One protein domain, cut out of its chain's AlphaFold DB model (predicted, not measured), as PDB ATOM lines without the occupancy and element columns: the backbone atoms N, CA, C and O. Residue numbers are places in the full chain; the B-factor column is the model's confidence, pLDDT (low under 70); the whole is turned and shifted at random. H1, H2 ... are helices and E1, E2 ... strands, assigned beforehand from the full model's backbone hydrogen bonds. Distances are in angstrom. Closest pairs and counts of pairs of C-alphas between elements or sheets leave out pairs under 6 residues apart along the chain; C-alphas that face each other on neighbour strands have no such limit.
ATOM      1  N   ASP A   4      91.684  85.580  82.436       56.00
ATOM      2  CA  ASP A   4      92.820  84.746  82.809       56.00
ATOM      3  C   ASP A   4      92.797  83.434  82.000       56.00
ATOM      4  O   ASP A   4      92.134  82.462  82.346       56.00
ATOM      5  N   ASN A   5      93.486  83.452  80.854       63.56
ATOM      6  CA  ASN A   5      93.675  82.340  79.917       63.56
ATOM      7  C   ASN A   5      94.880  81.461  80.314       63.56
ATOM      8  O   ASN A   5      95.465  80.774  79.469       63.56
ATOM      9  N   SER A   6      95.300  81.499  81.583       78.12
ATOM     10  CA  SER A   6      96.485  80.795  82.082       78.12
ATOM     11  C   SER A   6      96.413  79.293  81.806       78.12
ATOM     12  O   SER A   6      97.286  78.786  81.103       78.12
ATOM     13  N   LEU A   7      95.353  78.605  82.243       86.19
ATOM     14  CA  LEU A   7      95.180  77.162  82.017       86.19
ATOM     15  C   LEU A   7      95.033  76.797  80.532       86.19
ATOM     16  O   LEU A   7      95.646  75.830  80.089       86.19
ATOM     17  N   VAL A   8      94.295  77.595  79.750       90.06
ATOM     18  CA  VAL A   8      94.122  77.378  78.297       90.06
ATOM     19  C   VAL A   8      95.474  77.417  77.581       90.06
ATOM     20  O   VAL A   8      95.815  76.525  76.812       90.06
ATOM     21  N   SER A   9      96.310  78.405  77.902       89.31
ATOM     22  CA  SER A   9      97.643  78.509  77.298       89.31
ATOM     23  C   SER A   9      98.562  77.330  77.644       89.31
ATOM     24  O   SER A   9      99.443  76.990  76.854       89.31
ATOM     25  N   VAL A  10      98.364  76.711  78.814       93.44
ATOM     26  CA  VAL A  10      99.129  75.540  79.258       93.44
ATOM     27  C   VAL A  10      98.685  74.296  78.490       93.44
ATOM     28  O   VAL A  10      99.547  73.580  77.978       93.44
ATOM     29  N   VAL A  11      97.375  74.058  78.348       94.44
ATOM     30  CA  VAL A  11      96.878  72.907  77.573       94.44
ATOM     31  C   VAL A  11      97.244  73.013  76.094       94.44
ATOM     32  O   VAL A  11      97.685  72.028  75.509       94.44
ATOM     33  N   ASP A  12      97.195  74.213  75.512       93.69
ATOM     34  CA  ASP A  12      97.610  74.446  74.125       93.69
ATOM     35  C   ASP A  12      99.109  74.211  73.915       93.69
ATOM     36  O   ASP A  12      99.544  73.757  72.856       93.69
ATOM     37  N   TYR A  13      99.929  74.555  74.908       93.56
ATOM     38  CA  TYR A  13     101.352  74.243  74.882       93.56
ATOM     39  C   TYR A  13     101.587  72.730  74.953       93.56
ATOM     40  O   TYR A  13     102.307  72.192  74.111       93.56
ATOM     41  N   GLY A  14     100.955  72.051  75.915       95.81
ATOM     42  CA  GLY A  14     101.124  70.615  76.127       95.81
ATOM     43  C   GLY A  14     100.655  69.787  74.933       95.81
ATOM     44  O   GLY A  14     101.404  68.939  74.457       95.81
ATOM     45  N   ILE A  15      99.478  70.088  74.374       96.25
ATOM     46  CA  ILE A  15      98.915  69.308  73.265       96.25
ATOM     47  C   ILE A  15      99.777  69.378  71.999       96.25
ATOM     48  O   ILE A  15      99.885  68.393  71.278       96.25
ATOM     49  N   ARG A  16     100.439  70.517  71.741       95.50
ATOM     50  CA  ARG A  16     101.362  70.660  70.604       95.50
ATOM     51  C   ARG A  16     102.582  69.761  70.755       95.50
ATOM     52  O   ARG A  16     103.004  69.159  69.778       95.50
ATOM     53  N   ALA A  17     103.136  69.662  71.963       95.44
ATOM     54  CA  ALA A  17     104.236  68.738  72.228       95.44
ATOM     55  C   ALA A  17     103.764  67.278  72.127       95.44
ATOM     56  O   ALA A  17     104.415  66.467  71.478       95.44
ATOM     57  N   MET A  18     102.588  66.970  72.684       97.38
ATOM     58  CA  MET A  18     101.989  65.636  72.605       97.38
ATOM     59  C   MET A  18     101.705  65.197  71.165       97.38
ATOM     60  O   MET A  18     101.873  64.025  70.852       97.38
ATOM     61  N   ALA A  19     101.289  66.110  70.283       95.62
ATOM     62  CA  ALA A  19     101.037  65.796  68.877       95.62
ATOM     63  C   ALA A  19     102.304  65.288  68.176       95.62
ATOM     64  O   ALA A  19     102.241  64.337  67.402       95.62
ATOM     65  N   VAL A  20     103.454  65.888  68.488       94.88
ATOM     66  CA  VAL A  20     104.754  65.532  67.904       94.88
ATOM     67  C   VAL A  20     105.301  64.225  68.486       94.88
ATOM     68  O   VAL A  20     105.813  63.384  67.746       94.88
ATOM     69  N   GLU A  21     105.174  64.037  69.801       95.38
ATOM     70  CA  GLU A  21     105.713  62.865  70.511       95.38
ATOM     71  C   GLU A  21     104.776  61.645  70.489       95.38
ATOM     72  O   GLU A  21     105.172  60.548  70.869       95.38
ATOM     73  N   GLY A  22     103.533  61.803  70.029       95.56
ATOM     74  CA  GLY A  22     102.550  60.720  70.010       95.56
ATOM     75  C   GLY A  22     101.964  60.436  71.390       95.56
ATOM     76  O   GLY A  22     101.816  59.281  71.778       95.56
ATOM     77  N   GLY A  23     101.633  61.488  72.139       96.19
ATOM     78  CA  GLY A  23     101.026  61.423  73.467       96.19
ATOM     79  C   GLY A  23     101.840  62.137  74.547       96.19
ATOM     80  O   GLY A  23     102.843  62.794  74.285       96.19
ATOM     81  N   MET A  24     101.366  62.042  75.786       97.81
ATOM     82  CA  MET A  24     102.038  62.561  76.974       97.81
ATOM     83  C   MET A  24     103.254  61.697  77.315       97.81
ATOM     84  O   MET A  24     103.170  60.465  77.332       97.81
ATOM     85  N   THR A  25     104.362  62.362  77.628       97.69
ATOM     86  CA  THR A  25     105.588  61.779  78.184       97.69
ATOM     87  C   THR A  25     105.912  62.459  79.513       97.69
ATOM     88  O   THR A  25     105.426  63.561  79.769       97.69
ATOM     89  N   GLU A  26     106.764  61.849  80.341       97.25
ATOM     90  CA  GLU A  26     107.211  62.459  81.609       97.25
ATOM     91  C   GLU A  26     107.869  63.835  81.385       97.25
ATOM     92  O   GLU A  26     107.666  64.767  82.159       97.25
ATOM     93  N   GLU A  27     108.611  64.004  80.284       97.44
ATOM     94  CA  GLU A  27     109.230  65.287  79.936       97.44
ATOM     95  C   GLU A  27     108.182  66.359  79.595       97.44
ATOM     96  O   GLU A  27     108.321  67.519  79.998       97.44
ATOM     97  N   ILE A  28     107.132  65.999  78.849       97.25
ATOM     98  CA  ILE A  28     106.044  66.929  78.524       97.25
ATOM     99  C   ILE A  28     105.250  67.269  79.786       97.25
ATOM    100  O   ILE A  28     104.944  68.444  79.996       97.25
ATOM    101  N   GLU A  29     104.951  66.283  80.632       97.69
ATOM    102  CA  GLU A  29     104.244  66.499  81.894       97.69
ATOM    103  C   GLU A  29     105.014  67.485  82.779       97.69
ATOM    104  O   GLU A  29     104.449  68.477  83.240       97.69
ATOM    105  N   GLU A  30     106.320  67.286  82.947       97.44
ATOM    106  CA  GLU A  30     107.156  68.184  83.739       97.44
ATOM    107  C   GLU A  30     107.171  69.606  83.155       97.44
ATOM    108  O   GLU A  30     107.030  70.588  83.888       97.44
ATOM    109  N   LYS A  31     107.225  69.755  81.825       96.38
ATOM    110  CA  LYS A  31     107.097  71.073  81.179       96.38
ATOM    111  C   LYS A  31     105.721  71.704  81.413       96.38
ATOM    112  O   LYS A  31     105.649  72.908  81.655       96.38
ATOM    113  N   VAL A  32     104.633  70.932  81.373       96.50
ATOM    114  CA  VAL A  32     103.275  71.407  81.705       96.50
ATOM    115  C   VAL A  32     103.225  71.898  83.155       96.50
ATOM    116  O   VAL A  32     102.754  73.011  83.403       96.50
ATOM    117  N   ARG A  33     103.789  71.139  84.102       96.88
ATOM    118  CA  ARG A  33     103.885  71.522  85.522       96.88
ATOM    119  C   ARG A  33     104.720  72.791  85.721       96.88
ATOM    120  O   ARG A  33     104.320  73.685  86.466       96.88
ATOM    121  N   GLN A  34     105.823  72.947  84.990       95.94
ATOM    122  CA  GLN A  34     106.609  74.186  84.984       95.94
ATOM    123  C   GLN A  34     105.813  75.378  84.439       95.94
ATOM    124  O   GLN A  34     105.884  76.473  84.996       95.94
ATOM    125  N   GLN A  35     105.018  75.188  83.381       94.88
ATOM    126  CA  GLN A  35     104.169  76.251  82.837       94.88
ATOM    127  C   GLN A  35     103.062  76.686  83.812       94.88
ATOM    128  O   GLN A  35     102.739  77.878  83.840       94.88
ATOM    129  N   LEU A  36     102.514  75.763  84.611       93.81
ATOM    130  CA  LEU A  36     101.585  76.075  85.707       93.81
ATOM    131  C   LEU A  36     102.269  76.922  86.786       93.81
ATOM    132  O   LEU A  36     101.789  78.013  87.098       93.81
ATOM    133  N   ASN A  37     103.449  76.495  87.246       93.62
ATOM    134  CA  ASN A  37     104.244  77.230  88.234       93.62
ATOM    135  C   ASN A  37     104.573  78.661  87.784       93.62
ATOM    136  O   ASN A  37     104.411  79.611  88.548       93.62
ATOM    137  N   LEU A  38     104.980  78.847  86.522       91.12
ATOM    138  CA  LEU A  38     105.266  80.172  85.952       91.12
ATOM    139  C   LEU A  38     104.046  81.108  85.938       91.12
ATOM    140  O   LEU A  38     104.206  82.322  85.833       91.12
ATOM    141  N   ARG A  39     102.833  80.553  86.037       88.69
ATOM    142  CA  ARG A  39     101.561  81.285  86.107       88.69
ATOM    143  C   ARG A  39     101.033  81.415  87.536       88.69
ATOM    144  O   ARG A  39      99.923  81.897  87.724       88.69
ATOM    145  N   GLY A  40     101.821  81.010  88.533       89.69
ATOM    146  CA  GLY A  40     101.441  81.061  89.943       89.69
ATOM    147  C   GLY A  40     100.423  79.996  90.350       89.69
ATOM    148  O   GLY A  40      99.789  80.145  91.390       89.69
ATOM    149  N   ILE A  41     100.252  78.945  89.542       90.88
ATOM    150  CA  ILE A  41      99.388  77.808  89.857       90.88
ATOM    151  C   ILE A  41     100.277  76.671  90.357       90.88
ATOM    152  O   ILE A  41     101.178  76.237  89.641       90.88
ATOM    153  N   ASP A  42     100.011  76.193  91.570       92.81
ATOM    154  CA  ASP A  42     100.686  75.023  92.130       92.81
ATOM    155  C   ASP A  42     100.260  73.761  91.352       92.81
ATOM    156  O   ASP A  42      99.080  73.398  91.397       92.81
ATOM    157  N   PRO A  43     101.171  73.088  90.623       93.44
ATOM    158  CA  PRO A  43     100.830  71.917  89.826       93.44
ATOM    159  C   PRO A  43     100.323  70.746  90.669       93.44
ATOM    160  O   PRO A  43      99.586  69.924  90.135       93.44
ATOM    161  N   ASP A  44     100.652  70.672  91.962       95.44
ATOM    162  CA  ASP A  44     100.171  69.599  92.843       95.44
ATOM    163  C   ASP A  44      98.695  69.785  93.237       95.44
ATOM    164  O   ASP A  44      98.040  68.849  93.698       95.44
ATOM    165  N   GLN A  45      98.139  70.979  93.007       93.88
ATOM    166  CA  GLN A  45      96.713  71.279  93.166       93.88
ATOM    167  C   GLN A  45      95.921  71.122  91.862       93.88
ATOM    168  O   GLN A  45      94.698  71.274  91.860       93.88
ATOM    169  N   VAL A  46      96.599  70.835  90.747       95.12
ATOM    170  CA  VAL A  46      95.974  70.666  89.436       95.12
ATOM    171  C   VAL A  46      95.911  69.189  89.099       95.12
ATOM    172  O   VAL A  46      96.925  68.509  88.975       95.12
ATOM    173  N   ARG A  47      94.703  68.682  88.867       96.50
ATOM    174  CA  ARG A  47      94.538  67.345  88.307       96.50
ATOM    175  C   ARG A  47      94.768  67.401  86.798       96.50
ATOM    176  O   ARG A  47      94.032  68.086  86.084       96.50
ATOM    177  N   ILE A  48      95.777  66.665  86.340       96.44
ATOM    178  CA  ILE A  48      96.176  66.549  84.935       96.44
ATOM    179  C   ILE A  48      95.674  65.209  84.389       96.44
ATOM    180  O   ILE A  48      95.964  64.156  84.952       96.44
ATOM    181  N   GLU A  49      94.918  65.237  83.293       97.75
ATOM    182  CA  GLU A  49      94.507  64.035  82.562       97.75
ATOM    183  C   GLU A  49      94.935  64.160  81.104       97.75
ATOM    184  O   GLU A  49      94.727  65.206  80.489       97.75
ATOM    185  N   ALA A  50      95.520  63.109  80.534       97.62
ATOM    186  CA  ALA A  50      96.074  63.171  79.188       97.62
ATOM    187  C   ALA A  50      96.085  61.804  78.488       97.62
ATOM    188  O   ALA A  50      96.108  60.763  79.151       97.62
ATOM    189  N   SER A  51      96.131  61.811  77.154       97.75
ATOM    190  CA  SER A  51      96.480  60.621  76.365       97.75
ATOM    191  C   SER A  51      97.981  60.353  76.474       97.75
ATOM    192  O   SER A  51      98.774  61.132  75.953       97.75
ATOM    193  N   TRP A  52      98.383  59.269  77.137       97.19
ATOM    194  CA  TRP A  52      99.790  58.888  77.314       97.19
ATOM    195  C   TRP A  52     100.362  58.158  76.102       97.19
ATOM    196  O   TRP A  52      99.641  57.406  75.446       97.19
ATOM    197  N   GLN A  53     101.655  58.359  75.824       92.81
ATOM    198  CA  GLN A  53     102.320  57.627  74.748       92.81
ATOM    199  C   GLN A  53     102.296  56.106  75.011       92.81
ATOM    200  O   GLN A  53     102.388  55.681  76.170       92.81
ATOM    201  N   PRO A  54     102.280  55.272  73.958       94.62
ATOM    202  CA  PRO A  54     102.221  55.640  72.541       94.62
ATOM    203  C   PRO A  54     100.784  55.852  72.026       94.62
ATOM    204  O   PRO A  54      99.898  55.046  72.299       94.62
ATOM    205  N   VAL A  55     100.590  56.885  71.204       93.44
ATOM    206  CA  VAL A  55      99.361  57.186  70.447       93.44
ATOM    207  C   VAL A  55      99.697  57.241  68.956       93.44
ATOM    208  O   VAL A  55     100.666  57.893  68.558       93.44
ATOM    209  N   GLN A  56      98.933  56.535  68.122       92.25
ATOM    210  CA  GLN A  56      99.271  56.336  66.711       92.25
ATOM    211  C   GLN A  56      99.030  57.584  65.864       92.25
ATOM    212  O   GLN A  56      98.287  58.489  66.236       92.25
ATOM    213  N   PHE A  57      99.652  57.619  64.684       93.81
ATOM    214  CA  PHE A  57      99.423  58.668  63.695       93.81
ATOM    215  C   PHE A  57      97.929  58.805  63.377       93.81
ATOM    216  O   PHE A  57      97.255  57.810  63.115       93.81
ATOM    217  N   GLN A  58      97.438  60.044  63.348       94.19
ATOM    218  CA  GLN A  58      96.029  60.400  63.138       94.19
ATOM    219  C   GLN A  58      95.051  59.972  64.241       94.19
ATOM    220  O   GLN A  58      93.848  60.184  64.085       94.19
ATOM    221  N   GLU A  59      95.529  59.442  65.369       95.69
ATOM    222  CA  GLU A  59      94.677  59.227  66.539       95.69
ATOM    223  C   GLU A  59      94.505  60.510  67.359       95.69
ATOM    224  O   GLU A  59      95.357  61.406  67.374       95.69
ATOM    225  N   GLU A  60      93.368  60.591  68.044       96.00
ATOM    226  CA  GLU A  60      93.037  61.705  68.921       96.00
ATOM    227  C   GLU A  60      93.883  61.671  70.200       96.00
ATOM    228  O   GLU A  60      94.023  60.643  70.867       96.00
ATOM    229  N   ILE A  61      94.409  62.832  70.574       97.19
ATOM    230  CA  ILE A  61      95.071  63.069  71.853       97.19
ATOM    231  C   ILE A  61      94.331  64.163  72.612       97.19
ATOM    232  O   ILE A  61      93.833  65.114  72.012       97.19
ATOM    233  N   PHE A  62      94.294  64.069  73.938       97.38
ATOM    234  CA  PHE A  62      93.723  65.117  74.779       97.38
ATOM    235  C   PHE A  62      94.657  65.493  75.924       97.38
ATOM    236  O   PHE A  62      95.471  64.683  76.375       97.38
ATOM    237  N   LEU A  63      94.487  66.719  76.412       97.75
ATOM    238  CA  LEU A  63      95.056  67.211  77.660       97.75
ATOM    239  C   LEU A  63      93.997  68.036  78.398       97.75
ATOM    240  O   LEU A  63      93.458  69.001  77.853       97.75
ATOM    241  N   ARG A  64      93.716  67.655  79.645       97.50
ATOM    242  CA  ARG A  64      92.756  68.302  80.542       97.50
ATOM    243  C   ARG A  64      93.433  68.712  81.838       97.50
ATOM    244  O   ARG A  64      94.157  67.924  82.443       97.50
ATOM    245  N   LEU A  65      93.141  69.927  82.280       96.25
ATOM    246  CA  LEU A  65      93.562  70.470  83.564       96.25
ATOM    247  C   LEU A  65      92.327  70.858  84.367       96.25
ATOM    248  O   LEU A  65      91.477  71.611  83.889       96.25
ATOM    249  N   HIS A  66      92.252  70.356  85.593       95.06
ATOM    250  CA  HIS A  66      91.206  70.676  86.554       95.06
ATOM    251  C   HIS A  66      91.844  71.320  87.778       95.06
ATOM    252  O   HIS A  66      92.711  70.715  88.405       95.06
ATOM    253  N   TYR A  67      91.412  72.532  88.111       93.38
ATOM    254  CA  TYR A  67      91.979  73.304  89.206       93.38
ATOM    255  C   TYR A  67      90.887  73.989  90.022       93.38
ATOM    256  O   TYR A  67      90.125  74.802  89.504       93.38
ATOM    257  N   ASP A  68      90.833  73.679  91.311       91.38
ATOM    258  CA  ASP A  68      89.903  74.284  92.257       91.38
ATOM    259  C   ASP A  68      90.512  75.574  92.827       91.38
ATOM    260  O   ASP A  68      91.184  75.560  93.856       91.38
ATOM    261  N   TYR A  69      90.305  76.701  92.140       87.75
ATOM    262  CA  TYR A  69      90.931  77.979  92.486       87.75
ATOM    263  C   TYR A  69      90.311  78.590  93.756       87.75
ATOM    264  O   TYR A  69      89.114  78.911  93.748       87.75
ATOM    265  N   PRO A  70      91.089  78.795  94.836       84.88
ATOM    266  CA  PRO A  70      90.594  79.435  96.045       84.88
ATOM    267  C   PRO A  70      90.581  80.959  95.867       84.88
ATOM    268  O   PRO A  70      91.622  81.616  95.833       84.88
ATOM    269  N   LEU A  71      89.389  81.544  95.789       84.62
ATOM    270  CA  LEU A  71      89.193  82.987  95.770       84.62
ATOM    271  C   LEU A  71      88.902  83.487  97.188       84.62
ATOM    272  O   LEU A  71      87.889  83.136  97.791       84.62
ATOM    273  N   ARG A  72      89.775  84.356  97.703       83.12
ATOM    274  CA  ARG A  72      89.563  85.061  98.973       83.12
ATOM    275  C   ARG A  72      89.037  86.460  98.700       83.12
ATOM    276  O   ARG A  72      89.734  87.289  98.120       83.12
ATOM    277  N   LEU A  73      87.805  86.710  99.119       81.00
ATOM    278  CA  LEU A  73      87.164  88.014  99.039       81.00
ATOM    279  C   LEU A  73      87.232  88.682 100.410       81.00
ATOM    280  O   LEU A  73      86.764  88.133 101.407       81.00
ATOM    281  N   PHE A  74      87.809  89.880 100.447       78.06
ATOM    282  CA  PHE A  74      87.838  90.708 101.646       78.06
ATOM    283  C   PHE A  74      86.591  91.592 101.658       78.06
ATOM    284  O   PHE A  74      86.484  92.529 100.865       78.06
ATOM    285  N   ALA A  75      85.643  91.286 102.541       72.25
ATOM    286  CA  ALA A  75      84.593  92.220 102.919       72.25
ATOM    287  C   ALA A  75      85.064  93.041 104.130       72.25
ATOM    288  O   ALA A  75      85.976  92.641 104.849       72.25
ATOM    289  N   ILE A  76      84.447  94.205 104.347       74.62
ATOM    290  CA  ILE A  76      84.856  95.198 105.361       74.62
ATOM    291  C   ILE A  76      84.956  94.585 106.778       74.62
ATOM    292  O   ILE A  76      85.748  95.066 107.584       74.62
ATOM    293  N   GLU A  77      84.213  93.506 107.059       75.31
ATOM    294  CA  GLU A  77      84.158  92.844 108.374       75.31
ATOM    295  C   GLU A  77      84.364  91.316 108.331       75.31
ATOM    296  O   GLU A  77      84.401  90.691 109.386       75.31
ATOM    297  N   ASP A  78      84.521  90.706 107.150       72.25
ATOM    298  CA  ASP A  78      84.571  89.243 107.008       72.25
ATOM    299  C   ASP A  78      85.452  88.793 105.833       72.25
ATOM    300  O   ASP A  78      85.577  89.485 104.817       72.25
ATOM    301  N   VAL A  79      86.044  87.601 105.955       75.81
ATOM    302  CA  VAL A  79      86.778  86.943 104.861       75.81
ATOM    303  C   VAL A  79      85.921  85.812 104.317       75.81
ATOM    304  O   VAL A  79      85.693  84.812 104.995       75.81
ATOM    305  N   LEU A  80      85.473  85.959 103.073       82.38
ATOM    306  CA  LEU A  80      84.751  84.909 102.367       82.38
ATOM    307  C   LEU A  80      85.729  84.140 101.475       82.38
ATOM    308  O   LEU A  80      86.340  84.718 100.574       82.38
ATOM    309  N   GLU A  81      85.869  82.840 101.717       83.19
ATOM    310  CA  GLU A  81      86.640  81.933 100.865       83.19
ATOM    311  C   GLU A  81      85.670  81.138  99.982       83.19
ATOM    312  O   GLU A  81      84.775  80.452 100.476       83.19
ATOM    313  N   ILE A  82      85.813  81.283  98.664       86.94
ATOM    314  CA  ILE A  82      84.999  80.595  97.657       86.94
ATOM    315  C   ILE A  82      85.938  79.789  96.770       86.94
ATOM    316  O   ILE A  82      86.940  80.313  96.295       86.94
ATOM    317  N   THR A  83      85.585  78.542  96.483       86.81
ATOM    318  CA  THR A  83      86.305  77.725  95.502       86.81
ATOM    319  C   THR A  83      85.626  77.825  94.143       86.81
ATOM    320  O   THR A  83      84.428  77.562  94.021       86.81
ATOM    321  N   ILE A  84      86.391  78.184  93.112       88.50
ATOM    322  CA  ILE A  84      85.921  78.232  91.727       88.50
ATOM    323  C   ILE A  84      86.557  77.066  90.959       88.50
ATOM    324  O   ILE A  84      87.774  77.071  90.773       88.50
ATOM    325  N   PRO A  85      85.774  76.082  90.482       89.25
ATOM    326  CA  PRO A  85      86.315  74.988  89.686       89.25
ATOM    327  C   PRO A  85      86.659  75.490  88.279       89.25
ATOM    328  O   PRO A  85      85.775  75.765  87.465       89.25
ATOM    329  N   LEU A  86      87.949  75.598  87.983       90.38
ATOM    330  CA  LEU A  86      88.477  75.937  86.667       90.38
ATOM    331  C   LEU A  86      88.803  74.658  85.896       90.38
ATOM    332  O   LEU A  86      89.392  73.715  86.426       90.38
ATOM    333  N   LYS A  87      88.412  74.625  84.621       92.75
ATOM    334  CA  LYS A  87      88.692  73.513  83.711       92.75
ATOM    335  C   LYS A  87      89.223  74.054  82.393       92.75
ATOM    336  O   LYS A  87      88.648  74.993  81.847       92.75
ATOM    337  N   ALA A  88      90.282  73.440  81.886       93.69
ATOM    338  CA  ALA A  88      90.778  73.665  80.536       93.69
ATOM    339  C   ALA A  88      90.989  72.318  79.852       93.69
ATOM    340  O   ALA A  88      91.512  71.386  80.459       93.69
ATOM    341  N   GLU A  89      90.573  72.224  78.598       94.81
ATOM    342  CA  GLU A  89      90.681  71.021  77.786       94.81
ATOM    343  C   GLU A  89      91.040  71.421  76.364       94.81
ATOM    344  O   GLU A  89      90.389  72.297  75.791       94.81
ATOM    345  N   THR A  90      92.032  70.738  75.801       94.62
ATOM    346  CA  THR A  90      92.325  70.807  74.372       94.62
ATOM    347  C   THR A  90      92.478  69.395  73.821       94.62
ATOM    348  O   THR A  90      93.068  68.515  74.454       94.62
ATOM    349  N   VAL A  91      91.937  69.202  72.621       94.75
ATOM    350  CA  VAL A  91      92.031  67.973  71.837       94.75
ATOM    351  C   VAL A  91      92.869  68.261  70.596       94.75
ATOM    352  O   VAL A  91      92.742  69.322  69.983       94.75
ATOM    353  N   GLY A  92      93.744  67.329  70.247       92.88
ATOM    354  CA  GLY A  92      94.600  67.392  69.074       92.88
ATOM    355  C   GLY A  92      94.649  66.052  68.353       92.88
ATOM    356  O   GLY A  92      94.014  65.080  68.758       92.88
ATOM    357  N   ILE A  93      95.435  66.010  67.286       93.75
ATOM    358  CA  ILE A  93      95.686  64.798  66.511       93.75
ATOM    359  C   ILE A  93      97.175  64.490  66.599       93.75
ATOM    360  O   ILE A  93      98.000  65.394  66.467       93.75
TER     361      ILE A  93
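What this domain is: This is residues 4 to 93 of the 99 residues of an uncharacterized protein of Carboxydocella thermautotrophica (UniProt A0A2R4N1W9). A long antiparallel hairpin of two strands, E2 and E3, makes the length of a rod. Near one end of it the short strand E1 is added beside E2, H1 packs on one face of the sheet, and H2 packs on H1; at the other end the tip, residues 74 to 79, sticks out. The printed part has 90 residues, with H1, H2, E1, E2 and E3 in that order, and the class is mixed. The sheet runs E1, E2, E3, antiparallel throughout: a meander, each strand the antiparallel neighbour of the one before. The whole is loose, with a radius of gyration of the C-alphas of 15.5 A and spans of 58 by 19 by 17 A.

How they stand to each other: H1, residues 6 to 21, and H2, residues 26 to 37, form a helical hairpin; they touch, closest at the C-alphas of Gly 14 and Val 32, 6.0 A apart. They run opposite ways at a shallow tilt of 15 degrees. E1, residues 46 to 50, is antiparallel to E2, residues 60 to 74, with N 47 and O 66 within hydrogen-bond range at 2.9 A. E2 is antiparallel to E3, residues 79 to 93, with N 65 and O 88 at 2.8 A. H1 is on one face of this sheet, in two layers, helix over strands, at a height over the sheet of 7.9 A. It lies over E2 and E3 and runs along the strands, at 17 degrees to E2 on the local plane. The closest C-alphas of H1 and E3 are those of Val 8 and Ala 88, 5.5 A apart. H2 only grazes the sheet, with residues 29 to 36. Every O i to N i+4 pair is within hydrogen-bond range in H2, and 10 of 12 in H1.

Where its parts are: H1 begins at C-alpha 6 (96.485, 80.795, 82.082) and is 23.2 A long; H2 measures 16.5 A and E1 12.7 A. E2 measures 44.0 A, ending at C-alpha 74 (87.838, 90.708, 101.646). E3 measures 45.2 A, ending at C-alpha 93 (95.686, 64.798, 66.511).

The domain as a whole: The two C-alphas farthest apart, those of Phe 57 and Glu 77, are 58.3 A apart. The printed part has no cut and no long link. Residues 4 to 5 have pLDDT under 70.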